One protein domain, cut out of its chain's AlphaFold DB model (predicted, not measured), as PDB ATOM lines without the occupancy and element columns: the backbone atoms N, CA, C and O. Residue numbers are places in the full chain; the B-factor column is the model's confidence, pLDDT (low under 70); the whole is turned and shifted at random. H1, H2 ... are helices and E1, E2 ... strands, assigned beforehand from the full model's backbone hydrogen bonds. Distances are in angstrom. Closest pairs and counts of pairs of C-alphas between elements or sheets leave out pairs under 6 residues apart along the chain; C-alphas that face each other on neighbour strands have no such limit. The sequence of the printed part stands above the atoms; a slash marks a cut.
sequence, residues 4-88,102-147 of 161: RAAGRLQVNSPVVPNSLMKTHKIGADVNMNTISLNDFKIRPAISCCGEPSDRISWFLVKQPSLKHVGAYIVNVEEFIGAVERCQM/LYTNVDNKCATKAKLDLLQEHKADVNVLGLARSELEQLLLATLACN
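This is residues 4 to 88 and 102 to 147 of the 161 residues of an uncharacterized protein of Ancylostoma ceylanicum (UniProt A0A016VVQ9). A loose cluster of helices lies toward one end of a flat model: H5 and H6 form a helical hairpin, and H2 packs on H6. From this cluster the thin strand hairpin E1 and E2, with its loop of residues 22 to 41, reaches toward the other end of the longest axis, and residues 75 to 88, with H4, stick out elsewhere. The printed part has 131 residues, with six named helices and two named strands in the order H1, E1, E2, H2, H3, H4, H5, H6; the sheet, in order E1 - E2, is antiparallel. The class is mostly helix, though under half of the residues are in named elements. The whole is loose, with a radius of gyration of the C-alphas of 20.0 A and spans of 57 by 52 by 23 A.

H1, residues 4 to 7, begins at C-alpha 4 at (295.042, 279.242, 250.431). E1, residues 17 to 21, and E2, residues 42 to 46, are each 12.7 A long; C-alpha 21 is at (265.192, 254.741, 235.095). H2, residues 52 to 61, is 14.2 A long, and H3 is residues 64 to 68. H4, residues 76 to 85, is 14.1 A long. H5, residues 108 to 121, is the longest helix at 19.9 A. H6, residues 133 to 144, is 16.5 A long and ends at C-alpha 144 at (286.511, 266.013, 235.971).

H5 and H6, a helical hairpin, touch and run opposite ways at a steep tilt of 36 degrees, only just steep; their closest C-alphas, of Thr 112 and Leu 140, are 6.4 A apart. H6, with residues 139 to 143 alone, touches H2, opposite ways at a steep tilt of 57 degrees; the closest C-alphas, of Ser 53 and Thr 143, are 6.1 A apart. H5, with residues 118 to 119 alone, only just touches H3, with 3 pairs of C-alphas within 8 A; the closest, of Ser 65 and Leu 119, are 6.6 A apart. H2 and H3 meet only through their link. E1 and E2, a hairpin, are antiparallel at 153 degrees, with N 18 and O 45 at 2.9 A and N 20 and O 43 at 3.1 A, within hydrogen-bond range. H1 and H4 touch no helix. Every O i to N i+4 pair is within hydrogen-bond range in H2, H4, H5 and H6; H3 has 0 of 1, with 2 of 2 O i to N i+3 pairs within range, and H1 is too short for an i+4 pair.

The C-alphas of Arg 4 and Asp 29, the two farthest apart, are 58.9 A apart. Residues 89 to 101 are not printed, and C-alphas 88 and 102 are 29.3 A apart across this cut. The links E1 to E2 and H5 to H6 are long. The mean pLDDT of the printed part is 73.6, with 49 residues under 70, among them residues 4 to 25 and 47 to 65.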
ATOM      1  N   ARG A   4     296.221 278.413 250.112       42.09
ATOM      2  CA  ARG A   4     295.042 279.242 250.431       42.09
ATOM      3  C   ARG A   4     293.874 279.058 249.468       42.09
ATOM      4  O   ARG A   4     292.726 279.190 249.890       42.09
ATOM      5  N   ALA A   5     294.140 278.778 248.193       38.50
ATOM      6  CA  ALA A   5     293.096 278.552 247.195       38.50
ATOM      7  C   ALA A   5     292.440 277.176 247.391       38.50
ATOM      8  O   ALA A   5     291.218 277.064 247.322       38.50
ATOM      9  N   ALA A   6     293.238 276.157 247.730       38.50
ATOM     10  CA  ALA A   6     292.756 274.804 248.010       38.50
ATOM     11  C   ALA A   6     291.850 274.741 249.257       38.50
ATOM     12  O   ALA A   6     290.806 274.092 249.228       38.50
ATOM     13  N   GLY A   7     292.184 275.482 250.323       41.81
ATOM     14  CA  GLY A   7     291.379 275.514 251.553       41.81
ATOM     15  C   GLY A   7     289.974 276.112 251.383       41.81
ATOM     16  O   GLY A   7     289.067 275.777 252.136       41.81
ATOM     17  N   ARG A   8     289.757 276.957 250.366       42.44
ATOM     18  CA  ARG A   8     288.436 277.546 250.063       42.44
ATOM     19  C   ARG A   8     287.488 276.584 249.339       42.44
ATOM     20  O   ARG A   8     286.294 276.861 249.267       42.44
ATOM     21  N   LEU A   9     288.017 275.488 248.795       41.47
ATOM     22  CA  LEU A   9     287.265 274.470 248.061       41.47
ATOM     23  C   LEU A   9     286.940 273.247 248.932       41.47
ATOM     24  O   LEU A   9     286.246 272.347 248.481       41.47
ATOM     25  N   GLN A  10     287.416 273.193 250.175       38.41
ATOM     26  CA  GLN A  10     287.212 272.045 251.053       38.41
ATOM     27  C   GLN A  10     285.804 272.083 251.671       38.41
ATOM     28  O   GLN A  10     285.484 272.970 252.460       38.41
ATOM     29  N   VAL A  11     284.949 271.118 251.314       47.22
ATOM     30  CA  VAL A  11     283.604 270.947 251.890       47.22
ATOM     31  C   VAL A  11     283.405 269.486 252.283       47.22
ATOM     32  O   VAL A  11     283.783 268.574 251.549       47.22
ATOM     33  N   ASN A  12     282.816 269.273 253.461       42.72
ATOM     34  CA  ASN A  12     282.568 267.956 254.032       42.72
ATOM     35  C   ASN A  12     281.215 267.387 253.566       42.72
ATOM     36  O   ASN A  12     280.168 267.918 253.926       42.72
ATOM     37  N   SER A  13     281.284 266.225 252.905       42.34
ATOM     38  CA  SER A  13     280.228 265.214 252.672       42.34
ATOM     39  C   SER A  13     279.255 265.384 251.481       42.34
ATOM     40  O   SER A  13     278.245 266.069 251.616       42.34
ATOM     41  N   PRO A  14     279.456 264.610 250.390       46.44
ATOM     42  CA  PRO A  14     278.464 264.303 249.345       46.44
ATOM     43  C   PRO A  14     277.158 263.700 249.862       46.44
ATOM     44  O   PRO A  14     277.209 262.831 250.733       46.44
ATOM     45  N   VAL A  15     275.983 264.027 249.315       51.91
ATOM     46  CA  VAL A  15     274.739 263.281 249.613       51.91
ATOM     47  C   VAL A  15     273.932 262.978 248.345       51.91
ATOM     48  O   VAL A  15     273.543 263.879 247.614       51.91
ATOM     49  N   VAL A  16     273.572 261.693 248.226       54.56
ATOM     50  CA  VAL A  16     272.531 261.063 247.389       54.56
ATOM     51  C   VAL A  16     272.858 260.881 245.892       54.56
ATOM     52  O   VAL A  16     272.795 261.833 245.115       54.56
ATOM     53  N   PRO A  17     273.084 259.638 245.419       51.56
ATOM     54  CA  PRO A  17     272.920 259.319 244.009       51.56
ATOM     55  C   PRO A  17     271.427 259.215 243.680       51.56
ATOM     56  O   PRO A  17     270.675 258.485 244.328       51.56
ATOM     57  N   ASN A  18     271.007 259.914 242.631       54.78
ATOM     58  CA  ASN A  18     269.679 259.767 242.052       54.78
ATOM     59  C   ASN A  18     269.772 258.749 240.910       54.78
ATOM     60  O   ASN A  18     270.563 258.903 239.983       54.78
ATOM     61  N   SER A  19     268.966 257.690 240.949       54.25
ATOM     62  CA  SER A  19     268.895 256.733 239.839       54.25
ATOM     63  C   SER A  19     267.797 257.133 238.860       54.25
ATOM     64  O   SER A  19     266.629 257.240 239.226       54.25
ATOM     65  N   LEU A  20     268.173 257.340 237.596       54.56
ATOM     66  CA  LEU A  20     267.240 257.632 236.510       54.56
ATOM     67  C   LEU A  20     266.934 256.346 235.743       54.56
ATOM     68  O   LEU A  20     267.789 255.784 235.050       54.56
ATOM     69  N   MET A  21     265.688 255.888 235.849       56.19
ATOM     70  CA  MET A  21     265.192 254.741 235.095       56.19
ATOM     71  C   MET A  21     264.731 255.178 233.703       56.19
ATOM     72  O   MET A  21     263.928 256.099 233.557       56.19
ATOM     73  N   LYS A  22     265.214 254.505 232.652       60.12
ATOM     74  CA  LYS A  22     264.740 254.768 231.287       60.12
ATOM     75  C   LYS A  22     263.457 254.005 230.985       60.12
ATOM     76  O   LYS A  22     263.499 252.940 230.376       60.12
ATOM     77  N   THR A  23     262.325 254.592 231.334       63.78
ATOM     78  CA  THR A  23     261.002 254.014 231.055       63.78
ATOM     79  C   THR A  23     260.742 253.816 229.558       63.78
ATOM     80  O   THR A  23     260.234 252.777 229.169       63.78
ATOM     81  N   HIS A  24     261.208 254.722 228.688       64.94
ATOM     82  CA  HIS A  24     261.074 254.590 227.223       64.94
ATOM     83  C   HIS A  24     261.883 253.435 226.594       64.94
ATOM     84  O   HIS A  24     261.821 253.237 225.383       64.94
ATOM     85  N   LYS A  25     262.715 252.730 227.374       69.06
ATOM     86  CA  LYS A  25     263.430 251.526 226.917       69.06
ATOM     87  C   LYS A  25     262.738 250.227 227.329       69.06
ATOM     88  O   LYS A  25     263.239 249.166 226.968       69.06
ATOM     89  N   ILE A  26     261.637 250.320 228.069       72.75
ATOM     90  CA  ILE A  26     260.755 249.196 228.378       72.75
ATOM     91  C   ILE A  26     259.820 249.030 227.174       72.75
ATOM     92  O   ILE A  26     259.278 250.019 226.681       72.75
ATOM     93  N   GLY A  27     259.691 247.805 226.655       70.50
ATOM     94  CA  GLY A  27     258.790 247.510 225.537       70.50
ATOM     95  C   GLY A  27     257.338 247.834 225.896       70.50
ATOM     96  O   GLY A  27     256.936 247.684 227.049       70.50
ATOM     97  N   ALA A  28     256.553 248.297 224.921       70.56
ATOM     98  CA  ALA A  28     255.159 248.703 225.137       70.56
ATOM     99  C   ALA A  28     254.240 247.536 225.561       70.56
ATOM    100  O   ALA A  28     253.166 247.760 226.109       70.56
ATOM    101  N   ASP A  29     254.677 246.306 225.314       74.75
ATOM    102  CA  ASP A  29     254.013 245.027 225.567       74.75
ATOM    103  C   ASP A  29     254.504 244.319 226.846       74.75
ATOM    104  O   ASP A  29     254.027 243.234 227.186       74.75
ATOM    105  N   VAL A  30     255.441 244.922 227.585       71.12
ATOM    106  CA  VAL A  30     256.025 244.310 228.784       71.12
ATOM    107  C   VAL A  30     255.080 244.453 229.978       71.12
ATOM    108  O   VAL A  30     254.759 245.557 230.421       71.12
ATOM    109  N   ASN A  31     254.675 243.322 230.557       74.12
ATOM    110  CA  ASN A  31     253.909 243.300 231.799       74.12
ATOM    111  C   ASN A  31     254.808 243.710 232.980       74.12
ATOM    112  O   ASN A  31     255.730 242.986 233.361       74.12
ATOM    113  N   MET A  32     254.523 244.871 233.579       68.75
ATOM    114  CA  MET A  32     255.317 245.421 234.688       68.75
ATOM    115  C   MET A  32     255.344 244.525 235.934       68.75
ATOM    116  O   MET A  32     256.262 244.647 236.737       68.75
ATOM    117  N   ASN A  33     254.386 243.607 236.092       71.06
ATOM    118  CA  ASN A  33     254.342 242.692 237.235       71.06
ATOM    119  C   ASN A  33     255.278 241.482 237.068       71.06
ATOM    120  O   ASN A  33     255.481 240.737 238.022       71.06
ATOM    121  N   THR A  34     255.832 241.268 235.870       73.31
ATOM    122  CA  THR A  34     256.709 240.129 235.547       73.31
ATOM    123  C   THR A  34     258.069 240.553 234.991       73.31
ATOM    124  O   THR A  34     258.840 239.699 234.561       73.31
ATOM    125  N   ILE A  35     258.360 241.856 234.949       74.75
ATOM    126  CA  ILE A  35     259.616 242.383 234.407       74.75
ATOM    127  C   ILE A  35     260.799 241.996 235.307       74.75
ATOM    128  O   ILE A  35     260.726 242.107 236.534       74.75
ATOM    129  N   SER A  36     261.893 241.527 234.706       73.69
ATOM    130  CA  SER A  36     263.099 241.165 235.452       73.69
ATOM    131  C   SER A  36     263.909 242.410 235.808       73.69
ATOM    132  O   SER A  36     263.934 243.390 235.064       73.69
ATOM    133  N   LEU A  37     264.659 242.354 236.915       68.44
ATOM    134  CA  LEU A  37     265.572 243.438 237.294       68.44
ATOM    135  C   LEU A  37     266.621 243.735 236.209       68.44
ATOM    136  O   LEU A  37     267.035 244.882 236.049       68.44
ATOM    137  N   ASN A  38     267.000 242.720 235.431       70.56
ATOM    138  CA  ASN A  38     267.978 242.844 234.348       70.56
ATOM    139  C   ASN A  38     267.447 243.619 233.131       70.56
ATOM    140  O   ASN A  38     268.239 244.125 232.334       70.56
ATOM    141  N   ASP A  39     266.126 243.750 232.993       70.00
ATOM    142  CA  ASP A  39     265.510 244.485 231.886       70.00
ATOM    143  C   ASP A  39     265.523 246.001 232.140       70.00
ATOM    144  O   ASP A  39     265.418 246.813 231.209       70.00
ATOM    145  N   PHE A  40     265.718 246.416 233.398       68.00
ATOM    146  CA  PHE A  40     265.818 247.824 233.747       68.00
ATOM    147  C   PHE A  40     267.164 248.413 233.337       68.00
ATOM    148  O   PHE A  40     268.217 248.179 233.925       68.00
ATOM    149  N   LYS A  41     267.110 249.315 232.358       69.75
ATOM    150  CA  LYS A  41     268.252 250.155 231.985       69.75
ATOM    151  C   LYS A  41     268.317 251.383 232.887       69.75
ATOM    152  O   LYS A  41     267.826 252.458 232.521       69.75
ATOM    153  N   ILE A  42     268.960 251.226 234.038       67.31
ATOM    154  CA  ILE A  42     269.237 252.313 234.984       67.31
ATOM    155  C   ILE A  42     270.435 253.136 234.488       67.31
ATOM    156  O   ILE A  42     271.388 252.607 233.914       67.31
ATOM    157  N   ARG A  43     270.369 254.459 234.653       68.75
ATOM    158  CA  ARG A  43     271.540 255.339 234.584       68.75
ATOM    159  C   ARG A  43     271.791 255.899 235.981       68.75
ATOM    160  O   ARG A  43     270.930 256.637 236.468       68.75
ATOM    161  N   PRO A  44     272.933 255.581 236.605       68.00
ATOM    162  CA  PRO A  44     273.368 256.303 237.787       68.00
ATOM    163  C   PRO A  44     273.540 257.783 237.433       68.00
ATOM    164  O   PRO A  44     274.130 258.105 236.399       68.00
ATOM    165  N   ALA A  45     273.007 258.675 238.263       69.94
ATOM    166  CA  ALA A  45     273.312 260.095 238.225       69.94
ATOM    167  C   ALA A  45     273.736 260.533 239.629       69.94
ATOM    168  O   ALA A  45     273.053 260.264 240.619       69.94
ATOM    169  N   ILE A  46     274.887 261.189 239.719       72.62
ATOM    170  CA  ILE A  46     275.412 261.693 240.986       72.62
ATOM    171  C   ILE A  46     274.912 263.128 241.145       72.62
ATOM    172  O   ILE A  46     275.065 263.944 240.235       72.62
ATOM    173  N   SER A  47     274.267 263.417 242.273       68.19
ATOM    174  CA  SER A  47     273.908 264.783 242.639       68.19
ATOM    175  C   SER A  47     275.069 265.402 243.402       68.19
ATOM    176  O   SER A  47     275.439 264.893 244.454       68.19
ATOM    177  N   CYS A  48     275.619 266.504 242.897       63.31
ATOM    178  CA  CYS A  48     276.701 267.220 243.571       63.31
ATOM    179  C   CYS A  48     276.191 268.288 244.555       63.31
ATOM    180  O   CYS A  48     276.978 269.117 244.989       63.31
ATOM    181  N   CYS A  49     274.895 268.350 244.889       62.56
ATOM    182  CA  CYS A  49     274.341 269.455 245.683       62.56
ATOM    183  C   CYS A  49     275.089 269.660 247.014       62.56
ATOM    184  O   CYS A  49     275.084 268.784 247.880       62.56
ATOM    185  N   GLY A  50     275.681 270.845 247.193       59.25
ATOM    186  CA  GLY A  50     276.410 271.202 248.416       59.25
ATOM    187  C   GLY A  50     277.871 270.737 248.467       59.25
ATOM    188  O   GLY A  50     278.519 270.925 249.496       59.25
ATOM    189  N   GLU A  51     278.415 270.186 247.381       62.03
ATOM    190  CA  GLU A  51     279.804 269.726 247.295       62.03
ATOM    191  C   GLU A  51     280.788 270.783 246.758       62.03
ATOM    192  O   GLU A  51     280.385 271.781 246.150       62.03
ATOM    193  N   PRO A  52     282.112 270.562 246.905       58.12
ATOM    194  CA  PRO A  52     283.134 271.369 246.234       58.12
ATOM    195  C   PRO A  52     282.937 271.439 244.716       58.12
ATOM    196  O   PRO A  52     283.080 272.499 244.104       58.12
ATOM    197  N   SER A  53     282.567 270.298 244.128       62.56
ATOM    198  CA  SER A  53     282.282 270.130 242.705       62.56
ATOM    199  C   SER A  53     281.065 270.949 242.266       62.56
ATOM    200  O   SER A  53     281.058 271.431 241.140       62.56
ATOM    201  N   ASP A  54     280.089 271.204 243.146       65.88
ATOM    202  CA  ASP A  54     278.901 272.026 242.869       65.88
ATOM    203  C   ASP A  54     279.278 273.472 242.559       65.88
ATOM    204  O   ASP A  54     278.866 274.048 241.557       65.88
ATOM    205  N   ARG A  55     280.132 274.062 243.402       65.56
ATOM    206  CA  ARG A  55     280.561 275.461 243.262       65.56
ATOM    207  C   ARG A  55     281.451 275.649 242.045       65.56
ATOM    208  O   ARG A  55     281.345 276.665 241.359       65.56
ATOM    209  N   ILE A  56     282.309 274.670 241.770       66.06
ATOM    210  CA  ILE A  56     283.188 274.686 240.603       66.06
ATOM    211  C   ILE A  56     282.382 274.440 239.323       66.06
ATOM    212  O   ILE A  56     282.538 275.176 238.351       66.06
ATOM    213  N   SER A  57     281.458 273.479 239.332       64.69
ATOM    214  CA  SER A  57     280.511 273.241 238.239       64.69
ATOM    215  C   SER A  57     279.680 274.492 237.972       64.69
ATOM    216  O   SER A  57     279.618 274.956 236.838       64.69
ATOM    217  N   TRP A  58     279.148 275.138 239.011       66.38
ATOM    218  CA  TRP A  58     278.434 276.407 238.892       66.38
ATOM    219  C   TRP A  58     279.309 277.497 238.267       66.38
ATOM    220  O   TRP A  58     278.884 278.149 237.313       66.38
ATOM    221  N   PHE A  59     280.554 277.639 238.731       65.38
ATOM    222  CA  PHE A  59     281.523 278.579 238.169       65.38
ATOM    223  C   PHE A  59     281.857 278.298 236.697       65.38
ATOM    224  O   PHE A  59     282.142 279.243 235.971       65.38
ATOM    225  N   LEU A  60     281.805 277.047 236.231       63.88
ATOM    226  CA  LEU A  60     282.172 276.655 234.861       63.88
ATOM    227  C   LEU A  60     280.977 276.585 233.889       63.88
ATOM    228  O   LEU A  60     281.138 276.821 232.683       63.88
ATOM    229  N   VAL A  61     279.787 276.269 234.406       61.66
ATOM    230  CA  VAL A  61     278.532 276.080 233.656       61.66
ATOM    231  C   VAL A  61     277.787 277.402 233.465       61.66
ATOM    232  O   VAL A  61     277.215 277.622 232.399       61.66
ATOM    233  N   LYS A  62     277.810 278.315 234.448       59.16
ATOM    234  CA  LYS A  62     277.120 279.620 234.359       59.16
ATOM    235  C   LYS A  62     277.906 280.702 233.617       59.16
ATOM    236  O   LYS A  62     277.372 281.789 233.411       59.16
ATOM    237  N   GLN A  63     279.138 280.432 233.184       62.00
ATOM    238  CA  GLN A  63     279.864 281.377 232.336       62.00
ATOM    239  C   GLN A  63     279.140 281.514 230.992       62.00
ATOM    240  O   GLN A  63     278.827 280.483 230.384       62.00
ATOM    241  N   PRO A  64     278.939 282.737 230.468       59.66
ATOM    242  CA  PRO A  64     278.194 282.993 229.230       59.66
ATOM    243  C   PRO A  64     278.747 282.294 227.974       59.66
ATOM    244  O   PRO A  64     278.137 282.382 226.921       59.66
ATOM    245  N   SER A  65     279.833 281.528 228.084       65.44
ATOM    246  CA  SER A  65     280.376 280.598 227.088       65.44
ATOM    247  C   SER A  65     279.370 279.682 226.367       65.44
ATOM    248  O   SER A  65     279.622 279.342 225.219       65.44
ATOM    249  N   LEU A  66     278.240 279.278 226.972       71.69
ATOM    250  CA  LEU A  66     277.291 278.366 226.302       71.69
ATOM    251  C   LEU A  66     276.695 278.967 225.024       71.69
ATOM    252  O   LEU A  66     276.549 278.254 224.039       71.69
ATOM    253  N   LYS A  67     276.435 280.281 225.003       77.50
ATOM    254  CA  LYS A  67     275.919 280.975 223.809       77.50
ATOM    255  C   LYS A  67     276.926 281.007 222.651       77.50
ATOM    256  O   LYS A  67     276.548 281.300 221.526       77.50
ATOM    257  N   HIS A  68     278.194 280.723 222.943       79.81
ATOM    258  CA  HIS A  68     279.283 280.668 221.972       79.81
ATOM    259  C   HIS A  68     279.568 279.239 221.486       79.81
ATOM    260  O   HIS A  68     280.347 279.040 220.559       79.81
ATOM    261  N   VAL A  69     278.935 278.221 222.076       83.25
ATOM    262  CA  VAL A  69     279.011 276.852 221.560       83.25
ATOM    263  C   VAL A  69     278.116 276.769 220.325       83.25
ATOM    264  O   VAL A  69     276.900 276.833 220.444       83.25
ATOM    265  N   GLY A  70     278.694 276.599 219.133       77.50
ATOM    266  CA  GLY A  70     277.939 276.668 217.869       77.50
ATOM    267  C   GLY A  70     276.790 275.655 217.727       77.50
ATOM    268  O   GLY A  70     275.823 275.918 217.024       77.50
ATOM    269  N   ALA A  71     276.863 274.516 218.423       81.12
ATOM    270  CA  ALA A  71     275.795 273.510 218.461       81.12
ATOM    271  C   ALA A  71     274.785 273.722 219.610       81.12
ATOM    272  O   ALA A  71     273.921 272.872 219.839       81.12
ATOM    273  N   TYR A  72     274.907 274.809 220.376       83.81
ATOM    274  CA  TYR A  72     273.999 275.111 221.474       83.81
ATOM    275  C   TYR A  72     272.670 275.637 220.936       83.81
ATOM    276  O   TYR A  72     272.586 276.713 220.348       83.81
ATOM    277  N   ILE A  73     271.611 274.863 221.159       84.56
ATOM    278  CA  ILE A  73     270.257 275.238 220.763       84.56
ATOM    279  C   ILE A  73     269.708 276.204 221.815       84.56
ATOM    280  O   ILE A  73     269.316 275.790 222.904       84.56
ATOM    281  N   VAL A  74     269.696 277.498 221.486       81.81
ATOM    282  CA  VAL A  74     269.168 278.561 222.360       81.81
ATOM    283  C   VAL A  74     267.639 278.527 222.407       81.81
ATOM    284  O   VAL A  74     267.052 278.677 223.475       81.81
ATOM    285  N   ASN A  75     267.004 278.310 221.252       86.88
ATOM    286  CA  ASN A  75     265.556 278.247 221.100       86.88
ATOM    287  C   ASN A  75     265.169 277.016 220.270       86.88
ATOM    288  O   ASN A  75     265.532 276.887 219.101       86.88
ATOM    289  N   VAL A  76     264.428 276.103 220.898       89.81
ATOM    290  CA  VAL A  76     263.995 274.847 220.277       89.81
ATOM    291  C   VAL A  76     262.959 275.090 219.181       89.81
ATOM    292  O   VAL A  76     263.026 274.436 218.145       89.81
ATOM    293  N   GLU A  77     262.038 276.036 219.365       92.94
ATOM    294  CA  GLU A  77     261.010 276.356 218.364       92.94
ATOM    295  C   GLU A  77     261.639 276.962 217.110       92.94
ATOM    296  O   GLU A  77     261.309 276.575 215.990       92.94
ATOM    297  N   GLU A  78     262.603 277.864 217.295       90.62
ATOM    298  CA  GLU A  78     263.342 278.463 216.186       90.62
ATOM    299  C   GLU A  78     264.147 277.412 215.414       90.62
ATOM    300  O   GLU A  78     264.126 277.401 214.180       90.62
ATOM    301  N   PHE A  79     264.802 276.494 216.132       89.62
ATOM    302  CA  PHE A  79     265.529 275.377 215.535       89.62
ATOM    303  C   PHE A  79     264.603 274.445 214.743       89.62
ATOM    304  O   PHE A  79     264.903 274.132 213.592       89.62
ATOM    305  N   ILE A  80     263.464 274.036 215.315       89.62
ATOM    306  CA  ILE A  80     262.474 273.197 214.622       89.62
ATOM    307  C   ILE A  80     261.967 273.914 213.370       89.62
ATOM    308  O   ILE A  80     262.020 273.344 212.283       89.62
ATOM    309  N   GLY A  81     261.587 275.188 213.487       91.75
ATOM    310  CA  GLY A  81     261.140 275.974 212.342       91.75
ATOM    311  C   GLY A  81     262.216 276.108 211.258       91.75
ATOM    312  O   GLY A  81     261.896 276.123 210.072       91.75
ATOM    313  N   ALA A  82     263.499 276.187 211.627       88.88
ATOM    314  CA  ALA A  82     264.599 276.190 210.664       88.88
ATOM    315  C   ALA A  82     264.740 274.842 209.939       88.88
ATOM    316  O   ALA A  82     264.930 274.831 208.723       88.88
ATOM    317  N   VAL A  83     264.593 273.722 210.656       86.44
ATOM    318  CA  VAL A  83     264.597 272.373 210.067       86.44
ATOM    319  C   VAL A  83     263.412 272.189 209.116       86.44
ATOM    320  O   VAL A  83     263.604 271.698 208.007       86.44
ATOM    321  N   GLU A  84     262.218 272.641 209.499       86.50
ATOM    322  CA  GLU A  84     261.001 272.548 208.678       86.50
ATOM    323  C   GLU A  84     261.067 273.407 207.408       86.50
ATOM    324  O   GLU A  84     260.585 272.997 206.352       86.50
ATOM    325  N   ARG A  85     261.692 274.591 207.476       89.62
ATOM    326  CA  ARG A  85     261.916 275.456 206.301       89.62
ATOM    327  C   ARG A  85     262.983 274.919 205.350       89.62
ATOM    328  O   ARG A  85     263.082 275.394 204.217       89.62
ATOM    329  N   CYS A  86     263.804 273.975 205.798       84.81
ATOM    330  CA  CYS A  86     264.884 273.421 205.003       84.81
ATOM    331  C   CYS A  86     264.295 272.520 203.905       84.81
ATOM    332  O   CYS A  86     263.965 271.361 204.142       84.81
ATOM    333  N   GLN A  87     264.141 273.054 202.690       73.50
ATOM    334  CA  GLN A  87     263.648 272.281 201.549       73.50
ATOM    335  C   GLN A  87     264.673 271.209 201.167       73.50
ATOM    336  O   GLN A  87     265.785 271.515 200.736       73.50
ATOM    337  N   MET A  88     264.306 269.945 201.350       73.81
ATOM    338  CA  MET A  88     265.157 268.811 201.006       73.81
ATOM    339  C   MET A  88     264.987 268.434 199.537       73.81
ATOM    340  O   MET A  88     263.872 268.320 199.030       73.81
ATOM    341  N   LEU A 102     277.342 258.927 226.265       80.19
ATOM    342  CA  LEU A 102     277.949 260.219 225.917       80.19
ATOM    343  C   LEU A 102     278.911 260.743 226.993       80.19
ATOM    344  O   LEU A 102     280.055 261.017 226.681       80.19
ATOM    345  N   TYR A 103     278.470 260.828 228.250       76.56
ATOM    346  CA  TYR A 103     279.265 261.420 229.330       76.56
ATOM    347  C   TYR A 103     280.509 260.616 229.726       76.56
ATOM    348  O   TYR A 103     281.461 261.216 230.202       76.56
ATOM    349  N   THR A 104     280.522 259.292 229.536       77.75
ATOM    350  CA  THR A 104     281.692 258.461 229.875       77.75
ATOM    351  C   THR A 104     282.692 258.377 228.728       77.75
ATOM    352  O   THR A 104     283.844 258.052 228.955       77.75
ATOM    353  N   ASN A 105     282.261 258.678 227.500       83.69
ATOM    354  CA  ASN A 105     283.092 258.603 226.298       83.69
ATOM    355  C   ASN A 105     283.699 259.960 225.896       83.69
ATOM    356  O   ASN A 105     284.267 260.086 224.812       83.69
ATOM    357  N   VAL A 106     283.545 260.996 226.727       85.62
ATOM    358  CA  VAL A 106     284.159 262.309 226.490       85.62
ATOM    359  C   VAL A 106     285.604 262.282 226.977       85.62
ATOM    360  O   VAL A 106     285.868 262.016 228.144       85.62
ATOM    361  N   ASP A 107     286.543 262.628 226.097       88.88
ATOM    362  CA  ASP A 107     287.928 262.878 226.492       88.88
ATOM    363  C   ASP A 107     288.004 264.177 227.309       88.88
ATOM    364  O   ASP A 107     287.901 265.289 226.776       88.88
ATOM    365  N   ASN A 108     288.216 264.023 228.616       87.12
ATOM    366  CA  ASN A 108     288.306 265.126 229.570       87.12
ATOM    367  C   ASN A 108     289.410 266.138 229.224       87.12
ATOM    368  O   ASN A 108     289.224 267.338 229.451       87.12
ATOM    369  N   LYS A 109     290.540 265.707 228.649       89.12
ATOM    370  CA  LYS A 109     291.639 266.609 228.263       89.12
ATOM    371  C   LYS A 109     291.252 267.428 227.038       89.12
ATOM    372  O   LYS A 109     291.410 268.651 227.044       89.12
ATOM    373  N   CYS A 110     290.698 266.775 226.016       90.38
ATOM    374  CA  CYS A 110     290.216 267.464 224.818       90.38
ATOM    375  C   CYS A 110     289.079 268.442 225.150       90.38
ATOM    376  O   CYS A 110     289.112 269.591 224.706       90.38
ATOM    377  N   ALA A 111     288.117 268.029 225.981       88.19
ATOM    378  CA  ALA A 111     287.015 268.880 226.428       88.19
ATOM    379  C   ALA A 111     287.510 270.089 227.240       88.19
ATOM    380  O   ALA A 111     287.063 271.215 227.007       88.19
ATOM    381  N   THR A 112     288.474 269.877 228.143       89.31
ATOM    382  CA  THR A 112     289.107 270.956 228.918       89.31
ATOM    383  C   THR A 112     289.778 271.965 227.994       89.31
ATOM    384  O   THR A 112     289.522 273.165 228.105       89.31
ATOM    385  N   LYS A 113     290.581 271.498 227.032       91.44
ATOM    386  CA  LYS A 113     291.256 272.373 226.069       91.44
ATOM    387  C   LYS A 113     290.262 273.181 225.234       91.44
ATOM    388  O   LYS A 113     290.385 274.401 225.176       91.44
ATOM    389  N   ALA A 114     289.250 272.525 224.664       89.69
ATOM    390  CA  ALA A 114     288.219 273.186 223.865       89.69
ATOM    391  C   ALA A 114     287.480 274.272 224.666       89.69
ATOM    392  O   ALA A 114     287.231 275.367 224.162       89.69
ATOM    393  N   LYS A 115     287.182 274.005 225.943       86.75
ATOM    394  CA  LYS A 115     286.570 274.995 226.833       86.75
ATOM    395  C   LYS A 115     287.494 276.187 227.083       86.75
ATOM    396  O   LYS A 115     287.024 277.319 227.038       86.75
ATOM    397  N   LEU A 116     288.780 275.957 227.343       88.94
ATOM    398  CA  LEU A 116     289.753 277.034 227.564       88.94
ATOM    399  C   LEU A 116     289.955 277.894 226.313       88.94
ATOM    400  O   LEU A 116     290.099 279.108 226.435       88.94
ATOM    401  N   ASP A 117     289.946 277.284 225.129       90.44
ATOM    402  CA  ASP A 117     290.039 278.003 223.857       90.44
ATOM    403  C   ASP A 117     288.805 278.890 223.639       90.44
ATOM    404  O   ASP A 117     288.956 280.082 223.373       90.44
ATOM    405  N   LEU A 118     287.603 278.368 223.906       87.88
ATOM    406  CA  LEU A 118     286.358 279.140 223.840       87.88
ATOM    407  C   LEU A 118     286.334 280.313 224.839       87.88
ATOM    408  O   LEU A 118     285.879 281.411 224.520       87.88
ATOM    409  N   LEU A 119     286.827 280.098 226.063       86.25
ATOM    410  CA  LEU A 119     286.937 281.154 227.076       86.25
ATOM    411  C   LEU A 119     287.938 282.238 226.662       86.25
ATOM    412  O   LEU A 119     287.715 283.416 226.936       86.25
ATOM    413  N   GLN A 120     289.032 281.847 226.008       87.00
ATOM    414  CA  GLN A 120     290.052 282.774 225.529       87.00
ATOM    415  C   GLN A 120     289.538 283.627 224.364       87.00
ATOM    416  O   GLN A 120     289.784 284.836 224.345       87.00
ATOM    417  N   GLU A 121     288.829 283.012 223.417       89.50
ATOM    418  CA  GLU A 121     288.217 283.688 222.270       89.50
ATOM    419  C   GLU A 121     287.206 284.750 222.722       89.50
ATOM    420  O   GLU A 121     287.216 285.878 222.232       89.50
ATOM    421  N   HIS A 122     286.412 284.431 223.746       87.44
ATOM    422  CA  HIS A 122     285.364 285.307 224.271       87.44
ATOM    423  C   HIS A 122     285.727 285.962 225.609       87.44
ATOM    424  O   HIS A 122     284.846 286.287 226.407       87.44
ATOM    425  N   LYS A 123     287.019 286.210 225.868       83.81
ATOM    426  CA  LYS A 123     287.492 286.758 227.158       83.81
ATOM    427  C   LYS A 123     286.855 288.098 227.552       83.81
ATOM    428  O   LYS A 123     286.851 288.445 228.725       83.81
ATOM    429  N   ALA A 124     286.384 288.876 226.574       84.44
ATOM    430  CA  ALA A 124     285.730 290.164 226.806       84.44
ATOM    431  C   ALA A 124     284.297 289.999 227.338       84.44
ATOM    432  O   ALA A 124     283.822 290.840 228.098       84.44
ATOM    433  N   ASP A 125     283.642 288.893 226.980       83.00
ATOM    434  CA  ASP A 125     282.246 288.608 227.312       83.00
ATOM    435  C   ASP A 125     282.111 287.686 228.530       83.00
ATOM    436  O   ASP A 125     281.005 287.483 229.041       83.00
ATOM    437  N   VAL A 126     283.221 287.092 228.982       79.44
ATOM    438  CA  VAL A 126     283.247 286.048 230.007       79.44
ATOM    439  C   VAL A 126     284.091 286.473 231.208       79.44
ATOM    440  O   VAL A 126     285.277 286.770 231.088       79.44
ATOM    441  N   ASN A 127     283.494 286.439 232.402       79.69
ATOM    442  CA  ASN A 127     284.180 286.787 233.641       79.69
ATOM    443  C   ASN A 127     284.830 285.555 234.288       79.69
ATOM    444  O   ASN A 127     284.202 284.834 235.065       79.69
ATOM    445  N   VAL A 128     286.125 285.366 234.038       78.00
ATOM    446  CA  VAL A 128     286.928 284.291 234.648       78.00
ATOM    447  C   VAL A 128     287.410 284.597 236.077       78.00
ATOM    448  O   VAL A 128     288.278 283.898 236.592       78.00
ATOM    449  N   LEU A 129     286.869 285.636 236.732       81.12
ATOM    450  CA  LEU A 129     287.186 286.050 238.111       81.12
ATOM    451  C   LEU A 129     288.687 286.261 238.383       81.12
ATOM    452  O   LEU A 129     289.160 286.064 239.499       81.12
ATOM    453  N   GLY A 130     289.439 286.667 237.358       82.38
ATOM    454  CA  GLY A 130     290.879 286.913 237.457       82.38
ATOM    455  C   GLY A 130     291.752 285.655 237.491       82.38
ATOM    456  O   GLY A 130     292.956 285.790 237.688       82.38
ATOM    457  N   LEU A 131     291.185 284.461 237.283       84.50
ATOM    458  CA  LEU A 131     291.959 283.220 237.198       84.50
ATOM    459  C   LEU A 131     292.786 283.170 235.912       84.50
ATOM    460  O   LEU A 131     292.295 283.472 234.818       84.50
ATOM    461  N   ALA A 132     294.034 282.728 236.037       88.81
ATOM    462  CA  ALA A 132     294.883 282.439 234.894       88.81
ATOM    463  C   ALA A 132     294.392 281.187 234.149       88.81
ATOM    464  O   ALA A 132     293.791 280.277 234.723       88.81
ATOM    465  N   ARG A 133     294.713 281.091 232.853       88.00
ATOM    466  CA  ARG A 133     294.347 279.939 232.011       88.00
ATOM    467  C   ARG A 133     294.803 278.598 232.602       88.00
ATOM    468  O   ARG A 133     294.043 277.639 232.573       88.00
ATOM    469  N   SER A 134     296.012 278.543 233.159       90.38
ATOM    470  CA  SER A 134     296.556 277.343 233.806       90.38
ATOM    471  C   SER A 134     295.810 276.963 235.089       90.38
ATOM    472  O   SER A 134     295.663 275.782 235.387       90.38
ATOM    473  N   GLU A 135     295.307 277.941 235.841       88.62
ATOM    474  CA  GLU A 135     294.504 277.700 237.045       88.62
ATOM    475  C   GLU A 135     293.119 277.164 236.676       88.62
ATOM    476  O   GLU A 135     292.635 276.224 237.306       88.62
ATOM    477  N   LEU A 136     292.509 277.706 235.615       86.31
ATOM    478  CA  LEU A 136     291.257 277.191 235.054       86.31
ATOM    479  C   LEU A 136     291.414 275.749 234.560       86.31
ATOM    480  O   LEU A 136     290.549 274.918 234.824       86.31
ATOM    481  N   GLU A 137     292.516 275.446 233.874       89.38
ATOM    482  CA  GLU A 137     292.838 274.094 233.412       89.38
ATOM    483  C   GLU A 137     292.959 273.109 234.578       89.38
ATOM    484  O   GLU A 137     292.321 272.058 234.571       89.38
ATOM    485  N   GLN A 138     293.721 273.470 235.613       88.00
ATOM    486  CA  GLN A 138     293.873 272.645 236.812       88.00
ATOM    487  C   GLN A 138     292.535 272.415 237.515       88.00
ATOM    488  O   GLN A 138     292.247 271.292 237.928       88.00
ATOM    489  N   LEU A 139     291.707 273.455 237.624       85.62
ATOM    490  CA  LEU A 139     290.395 273.368 238.255       85.62
ATOM    491  C   LEU A 139     289.445 272.448 237.473       85.62
ATOM    492  O   LEU A 139     288.759 271.619 238.073       85.62
ATOM    493  N   LEU A 140     289.432 272.566 236.142       85.31
ATOM    494  CA  LEU A 140     288.648 271.715 235.245       85.31
ATOM    495  C   LEU A 140     289.070 270.250 235.356       85.31
ATOM    496  O   LEU A 140     288.226 269.391 235.605       85.31
ATOM    497  N   LEU A 141     290.369 269.971 235.238       86.19
ATOM    498  CA  LEU A 141     290.894 268.609 235.324       86.19
ATOM    499  C   LEU A 141     290.648 267.987 236.699       86.19
ATOM    500  O   LEU A 141     290.213 266.842 236.770       86.19
ATOM    501  N   ALA A 142     290.864 268.734 237.785       83.19
ATOM    502  CA  ALA A 142     290.595 268.248 239.139       83.19
ATOM    503  C   ALA A 142     289.106 267.939 239.356       83.19
ATOM    504  O   ALA A 142     288.770 266.962 240.019       83.19
ATOM    505  N   THR A 143     288.214 268.745 238.776       79.50
ATOM    506  CA  THR A 143     286.763 268.522 238.868       79.50
ATOM    507  C   THR A 143     286.336 267.297 238.070       79.50
ATOM    508  O   THR A 143     285.577 266.481 238.580       79.50
ATOM    509  N   LEU A 144     286.836 267.146 236.842       80.31
ATOM    510  CA  LEU A 144     286.511 266.013 235.971       80.31
ATOM    511  C   LEU A 144     287.118 264.694 236.467       80.31
ATOM    512  O   LEU A 144     286.519 263.644 236.268       80.31
ATOM    513  N   ALA A 145     288.273 264.744 237.135       80.19
ATOM    514  CA  ALA A 145     288.884 263.586 237.785       80.19
ATOM    515  C   ALA A 145     288.194 263.206 239.110       80.19
ATOM    516  O   ALA A 145     288.447 262.127 239.643       80.19
ATOM    517  N   CYS A 146     287.342 264.075 239.667       77.75
ATOM    518  CA  CYS A 146     286.612 263.781 240.895       77.75
ATOM    519  C   CYS A 146     285.448 262.826 240.597       77.75
ATOM    520  O   CYS A 146     284.333 263.235 240.279       77.75
ATOM    521  N   ASN A 147     285.728 261.534 240.715       76.75
ATOM    522  CA  ASN A 147     284.798 260.432 240.476       76.75
ATOM    523  C   ASN A 147     284.350 259.738 241.777       76.75
ATOM    524  O   ASN A 147     283.808 258.630 241.744       76.75
TER     525      ASN A 147